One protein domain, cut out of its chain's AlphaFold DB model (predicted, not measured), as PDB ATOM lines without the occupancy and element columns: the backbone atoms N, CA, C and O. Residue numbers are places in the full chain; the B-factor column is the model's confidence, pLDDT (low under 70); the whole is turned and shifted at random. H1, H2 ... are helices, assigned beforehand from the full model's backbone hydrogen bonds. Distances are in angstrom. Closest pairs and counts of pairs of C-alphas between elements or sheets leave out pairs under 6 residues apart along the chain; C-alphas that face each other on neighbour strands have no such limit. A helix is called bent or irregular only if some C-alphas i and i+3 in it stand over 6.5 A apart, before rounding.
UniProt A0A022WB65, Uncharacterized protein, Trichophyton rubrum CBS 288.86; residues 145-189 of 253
ATOM      1  N   LEU A 145      -0.274 -42.080  14.835       83.56
ATOM      2  CA  LEU A 145      -0.658 -40.890  14.072       83.56
ATOM      3  C   LEU A 145       0.487 -39.882  13.967       83.56
ATOM      4  O   LEU A 145       0.788 -39.407  12.877       83.56
ATOM      5  N   GLN A 146       1.172 -39.601  15.073       84.12
ATOM      6  CA  GLN A 146       2.284 -38.656  15.089       84.12
ATOM      7  C   GLN A 146       3.483 -39.157  14.266       84.12
ATOM      8  O   GLN A 146       4.161 -38.359  13.616       84.12
ATOM      9  N   SER A 147       3.724 -40.472  14.257       82.94
ATOM     10  CA  SER A 147       4.773 -41.095  13.441       82.94
ATOM     11  C   SER A 147       4.432 -41.076  11.949       82.94
ATOM     12  O   SER A 147       5.329 -40.896  11.132       82.94
ATOM     13  N   MET A 148       3.150 -41.212  11.586       85.88
ATOM     14  CA  MET A 148       2.691 -41.177  10.192       85.88
ATOM     15  C   MET A 148       2.514 -39.763   9.636       85.88
ATOM     16  O   MET A 148       2.688 -39.567   8.435       85.88
ATOM     17  N   GLN A 149       2.213 -38.764  10.475       89.06
ATOM     18  CA  GLN A 149       1.953 -37.408   9.979       89.06
ATOM     19  C   GLN A 149       3.184 -36.807   9.293       89.06
ATOM     20  O   GLN A 149       3.049 -36.117   8.292       89.06
ATOM     21  N   ARG A 150       4.387 -37.047   9.838       86.06
ATOM     22  CA  ARG A 150       5.624 -36.424   9.344       86.06
ATOM     23  C   ARG A 150       5.998 -36.935   7.943       86.06
ATOM     24  O   ARG A 150       6.174 -36.088   7.073       86.06
ATOM     25  N   PRO A 151       6.053 -38.258   7.684       85.56
ATOM     26  CA  PRO A 151       6.285 -38.779   6.337       85.56
ATOM     27  C   PRO A 151       5.198 -38.380   5.337       85.56
ATOM     28  O   PRO A 151       5.530 -37.998   4.222       85.56
ATOM     29  N   LEU A 152       3.916 -38.429   5.727       88.62
ATOM     30  CA  LEU A 152       2.815 -38.045   4.833       88.62
ATOM     31  C   LEU A 152       2.874 -36.564   4.468       88.62
ATOM     32  O   LEU A 152       2.665 -36.214   3.315       88.62
ATOM     33  N   TYR A 153       3.187 -35.699   5.431       88.81
ATOM     34  CA  TYR A 153       3.380 -34.282   5.165       88.81
ATOM     35  C   TYR A 153       4.542 -34.059   4.188       88.81
ATOM     36  O   TYR A 153       4.326 -33.466   3.136       88.81
ATOM     37  N   MET A 154       5.727 -34.622   4.466       86.94
ATOM     38  CA  MET A 154       6.894 -34.511   3.573       86.94
ATOM     39  C   MET A 154       6.612 -35.047   2.166       86.94
ATOM     40  O   MET A 154       7.047 -34.440   1.196       86.94
ATOM     41  N   LEU A 155       5.842 -36.133   2.038       86.88
ATOM     42  CA  LEU A 155       5.478 -36.717   0.746       86.88
ATOM     43  C   LEU A 155       4.738 -35.727  -0.165       86.88
ATOM     44  O   LEU A 155       4.938 -35.762  -1.374       86.88
ATOM     45  N   PHE A 156       3.895 -34.858   0.397       87.62
ATOM     46  CA  PHE A 156       3.140 -33.868  -0.377       87.62
ATOM     47  C   PHE A 156       3.810 -32.493  -0.437       87.62
ATOM     48  O   PHE A 156       3.513 -31.724  -1.349       87.62
ATOM     49  N   THR A 157       4.690 -32.159   0.510       89.75
ATOM     50  CA  THR A 157       5.339 -30.839   0.554       89.75
ATOM     51  C   THR A 157       6.716 -30.805  -0.087       89.75
ATOM     52  O   THR A 157       7.121 -29.755  -0.576       89.75
ATOM     53  N   GLU A 158       7.452 -31.918  -0.082       88.06
ATOM     54  CA  GLU A 158       8.789 -31.990  -0.663       88.06
ATOM     55  C   GLU A 158       8.748 -32.682  -2.035       88.06
ATOM     56  O   GLU A 158       8.482 -33.886  -2.119       88.06
ATOM     57  N   PRO A 159       9.065 -31.969  -3.134       78.00
ATOM     58  CA  PRO A 159       8.980 -32.527  -4.485       78.00
ATOM     59  C   PRO A 159       9.936 -33.708  -4.700       78.00
ATOM     60  O   PRO A 159       9.645 -34.597  -5.493       78.00
ATOM     61  N   VAL A 160      11.053 -33.755  -3.966       79.88
ATOM     62  CA  VAL A 160      12.035 -34.848  -4.043       79.88
ATOM     63  C   VAL A 160      11.472 -36.163  -3.501       79.88
ATOM     64  O   VAL A 160      11.799 -37.219  -4.025       79.88
ATOM     65  N   VAL A 161      10.619 -36.117  -2.473       79.62
ATOM     66  CA  VAL A 161       9.973 -37.316  -1.910       79.62
ATOM     67  C   VAL A 161       8.783 -37.732  -2.775       79.62
ATOM     68  O   VAL A 161       8.536 -38.923  -2.961       79.62
ATOM     69  N   PHE A 162       8.066 -36.749  -3.326       75.25
ATOM     70  CA  PHE A 162       6.937 -36.970  -4.226       75.25
ATOM     71  C   PHE A 162       7.352 -37.677  -5.522       75.25
ATOM     72  O   PHE A 162       6.680 -38.600  -5.985       75.25
ATOM     73  N   ILE A 163       8.484 -37.270  -6.098       77.06
ATOM     74  CA  ILE A 163       9.121 -38.002  -7.186       77.06
ATOM     75  C   ILE A 163       9.732 -39.242  -6.542       77.06
ATOM     76  O   ILE A 163      10.821 -39.178  -5.984       77.06
ATOM     77  N   VAL A 164       9.014 -40.368  -6.579       80.75
ATOM     78  CA  VAL A 164       9.372 -41.638  -5.915       80.75
ATOM     79  C   VAL A 164      10.585 -42.319  -6.584       80.75
ATOM     80  O   VAL A 164      10.567 -43.497  -6.941       80.75
ATOM     81  N   TRP A 165      11.669 -41.570  -6.767       78.94
ATOM     82  CA  TRP A 165      12.875 -41.946  -7.488       78.94
ATOM     83  C   TRP A 165      13.565 -43.146  -6.852       78.94
ATOM     84  O   TRP A 165      14.061 -44.023  -7.554       78.94
ATOM     85  N   ALA A 166      13.538 -43.228  -5.520       76.69
ATOM     86  CA  ALA A 166      14.066 -44.373  -4.792       76.69
ATOM     87  C   ALA A 166      13.301 -45.668  -5.127       76.69
ATOM     88  O   ALA A 166      13.931 -46.689  -5.391       76.69
ATOM     89  N   ALA A 167      11.962 -45.628  -5.183       83.12
ATOM     90  CA  ALA A 167      11.174 -46.804  -5.558       83.12
ATOM     91  C   ALA A 167      11.331 -47.145  -7.042       83.12
ATOM     92  O   ALA A 167      11.390 -48.320  -7.385       83.12
ATOM     93  N   PHE A 168      11.444 -46.137  -7.910       85.25
ATOM     94  CA  PHE A 168      11.720 -46.343  -9.331       85.25
ATOM     95  C   PHE A 168      13.082 -47.015  -9.556       85.25
ATOM     96  O   PHE A 168      13.169 -48.015 -10.266       85.25
ATOM     97  N   SER A 169      14.132 -46.509  -8.905       82.31
ATOM     98  CA  SER A 169      15.490 -47.057  -9.002       82.31
ATOM     99  C   SER A 169      15.534 -48.496  -8.484       82.31
ATOM    100  O   SER A 169      16.023 -49.389  -9.170       82.31
ATOM    101  N   LEU A 170      14.949 -48.742  -7.307       81.56
ATOM    102  CA  LEU A 170      14.885 -50.076  -6.711       81.56
ATOM    103  C   LEU A 170      14.054 -51.044  -7.568       81.56
ATOM    104  O   LEU A 170      14.470 -52.173  -7.811       81.56
ATOM    105  N   GLY A 171      12.899 -50.596  -8.066       86.06
ATOM    106  CA  GLY A 171      12.038 -51.385  -8.945       86.06
ATOM    107  C   GLY A 171      12.733 -51.763 -10.250       86.06
ATOM    108  O   GLY A 171      12.617 -52.901 -10.691       86.06
ATOM    109  N   THR A 172      13.516 -50.850 -10.825       84.88
ATOM    110  CA  THR A 172      14.305 -51.104 -12.036       84.88
ATOM    111  C   THR A 172      15.335 -52.211 -11.806       84.88
ATOM    112  O   THR A 172      15.391 -53.153 -12.591       84.88
ATOM    113  N   VAL A 173      16.082 -52.166 -10.697       81.56
ATOM    114  CA  VAL A 173      17.055 -53.217 -10.341       81.56
ATOM    115  C   VAL A 173      16.376 -54.581 -10.191       81.56
ATOM    116  O   VAL A 173      16.849 -55.567 -10.753       81.56
ATOM    117  N   TYR A 174      15.236 -54.651  -9.497       83.38
ATOM    118  CA  TYR A 174      14.500 -55.912  -9.353       83.38
ATOM    119  C   TYR A 174      13.944 -56.430 -10.678       83.38
ATOM    120  O   TYR A 174      14.006 -57.632 -10.931       83.38
ATOM    121  N   LEU A 175      13.418 -55.547 -11.531       87.12
ATOM    122  CA  LEU A 175      12.933 -55.930 -12.855       87.12
ATOM    123  C   LEU A 175      14.062 -56.495 -13.714       87.12
ATOM    124  O   LEU A 175      13.865 -57.538 -14.332       87.12
ATOM    125  N   PHE A 176      15.240 -55.864 -13.708       82.88
ATOM    126  CA  PHE A 176      16.403 -56.382 -14.423       82.88
ATOM    127  C   PHE A 176      16.795 -57.767 -13.913       82.88
ATOM    128  O   PHE A 176      16.806 -58.708 -14.704       82.88
ATOM    129  N   THR A 177      16.994 -57.926 -12.604       81.50
ATOM    130  CA  THR A 177      17.340 -59.216 -11.988       81.50
ATOM    131  C   THR A 177      16.332 -60.320 -12.331       81.50
ATOM    132  O   THR A 177      16.721 -61.411 -12.732       81.50
ATOM    133  N   GLN A 178      15.027 -60.048 -12.249       84.31
ATOM    134  CA  GLN A 178      13.997 -61.051 -12.564       84.31
ATOM    135  C   GLN A 178      13.851 -61.315 -14.072       84.31
ATOM    136  O   GLN A 178      13.464 -62.408 -14.482       84.31
ATOM    137  N   SER A 179      14.159 -60.328 -14.919       87.62
ATOM    138  CA  SER A 179      14.091 -60.483 -16.376       87.62
ATOM    139  C   SER A 179      15.179 -61.403 -16.930       87.62
ATOM    140  O   SER A 179      14.933 -62.079 -17.928       87.62
ATOM    141  N   VAL A 180      16.343 -61.479 -16.275       84.88
ATOM    142  CA  VAL A 180      17.462 -62.341 -16.686       84.88
ATOM    143  C   VAL A 180      17.010 -63.801 -16.746       84.88
ATOM    144  O   VAL A 180      17.090 -64.423 -17.805       84.88
ATOM    145  N   GLU A 181      16.440 -64.334 -15.664       82.31
ATOM    146  CA  GLU A 181      15.963 -65.726 -15.634       82.31
ATOM    147  C   GLU A 181      14.895 -66.002 -16.700       82.31
ATOM    148  O   GLU A 181      14.914 -67.048 -17.355       82.31
ATOM    149  N   LEU A 182      13.997 -65.039 -16.934       85.38
ATOM    150  CA  LEU A 182      12.939 -65.158 -17.935       85.38
ATOM    151  C   LEU A 182      13.501 -65.217 -19.362       85.38
ATOM    152  O   LEU A 182      13.096 -66.076 -20.146       85.38
ATOM    153  N   VAL A 183      14.431 -64.323 -19.709       90.00
ATOM    154  CA  VAL A 183      15.009 -64.231 -21.059       90.00
ATOM    155  C   VAL A 183      15.893 -65.439 -21.357       90.00
ATOM    156  O   VAL A 183      15.738 -66.061 -22.409       90.00
ATOM    157  N   TYR A 184      16.788 -65.813 -20.441       87.44
ATOM    158  CA  TYR A 184      17.679 -66.960 -20.648       87.44
ATOM    159  C   TYR A 184      16.929 -68.297 -20.621       87.44
ATOM    160  O   TYR A 184      17.260 -69.195 -21.397       87.44
ATOM    161  N   GLY A 185      15.862 -68.404 -19.825       85.50
ATOM    162  CA  GLY A 185      14.983 -69.570 -19.838       85.50
ATOM    163  C   GLY A 185      14.153 -69.685 -21.122       85.50
ATOM    164  O   GLY A 185      14.156 -70.731 -21.766       85.50
ATOM    165  N   GLN A 186      13.443 -68.622 -21.524       88.31
ATOM    166  CA  GLN A 186      12.491 -68.690 -22.644       88.31
ATOM    167  C   GLN A 186      13.141 -68.585 -24.028       88.31
ATOM    168  O   GLN A 186      12.709 -69.276 -24.947       88.31
ATOM    169  N   LEU A 187      14.145 -67.718 -24.199       88.94
ATOM    170  CA  LEU A 187      14.741 -67.440 -25.512       88.94
ATOM    171  C   LEU A 187      15.919 -68.370 -25.823       88.94
ATOM    172  O   LEU A 187      16.040 -68.851 -26.947       88.94
ATOM    173  N   TYR A 188      16.780 -68.619 -24.834       86.00
ATOM    174  CA  TYR A 188      18.000 -69.415 -25.004       86.00
ATOM    175  C   TYR A 188      17.846 -70.878 -24.562       86.00
ATOM    176  O   TYR A 188      18.738 -71.686 -24.824       86.00
ATOM    177  N   GLY A 189      16.732 -71.234 -23.914       85.56
ATOM    178  CA  GLY A 189      16.473 -72.594 -23.436       85.56
ATOM    179  C   GLY A 189      17.438 -73.051 -22.342       85.56
ATOM    180  O   GLY A 189      17.706 -74.246 -22.227       85.56
TER     181      GLY A 189
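What this domain is: This is residues 145 to 189 of the 253 residues of an uncharacterized protein of Trichophyton rubrum CBS 288.86 (UniProt A0A022WB65). The model is an open L of helices: the long helix H3 makes the long arm, the helix H1 makes the shorter arm, and the one-turn helix H2 sits at the corner between them. The two arms have no contact with each other, and H3 with the residues after it, 165 to 189, sticks out free from the corner. The printed part has 45 residues with three named helices, in the order H1, H2, H3, and no named strand; the class is all helix. The whole is extended, with a radius of gyration of the C-alphas of 17.5 A, and the C-alphas span 53 by 21 by 9 A.

How they stand to each other: H3, residues 165 to 186, is the longest helix and touches no helix. It has a kink of 26 degrees near residue 178. H2, residues 159 to 162, and H3 meet only through their link. H1, residues 145 to 157, and H2 touch only at the corner by their link, with 4 pairs of C-alphas within 8 A; the closest C-alphas are those of Leu 155 and Phe 162, 5.2 A apart. H1 touches H2 with residues 154 to 156 alone. The centres of H1 and H2 are 12.3 A apart. H1 and H3 are apart. In the backbones, 16 of 18 O i to N i+4 pairs of H3 and 7 of 9 of H1 are within hydrogen-bond range, while H2 is too short for such a pair and has its one O i to N i+3 pair within range.

Where its parts are: H3 has 22 residues, Trp 165 to Gln 186, and runs 30.7 A from C-alpha 165 at (12.875, -41.946, -7.488) to C-alpha 186 at (12.491, -68.690, -22.644). H2 has 4 residues, Pro 159 to Phe 162. H1 has 13 residues, Leu 145 to Thr 157, and measures 17.9 A from its first C-alpha, at (-0.658, -40.890, 14.072), to its last. H1 is neither bent nor irregular, but only just: C-alphas 147 and 150 are 6.3 A apart.

The domain as a whole: The two C-alphas farthest apart are those of Gln 146 and Gly 189, 53.3 A. The first and last printed C-alphas, of Leu 145 and Gly 189, are 52.0 A apart. Residues 145 to 150, which belong to H1, stand free, and so do residues 165 to 189, of which 165 to 186 belong to H3. The links H1 to H2 and H2 to H3 are both tight, with 1 and 2 residues between the helices. The printed part has no cut. The mean pLDDT of the printed part is 84.4, and no printed residue is under 70; the mean of H2 is 78.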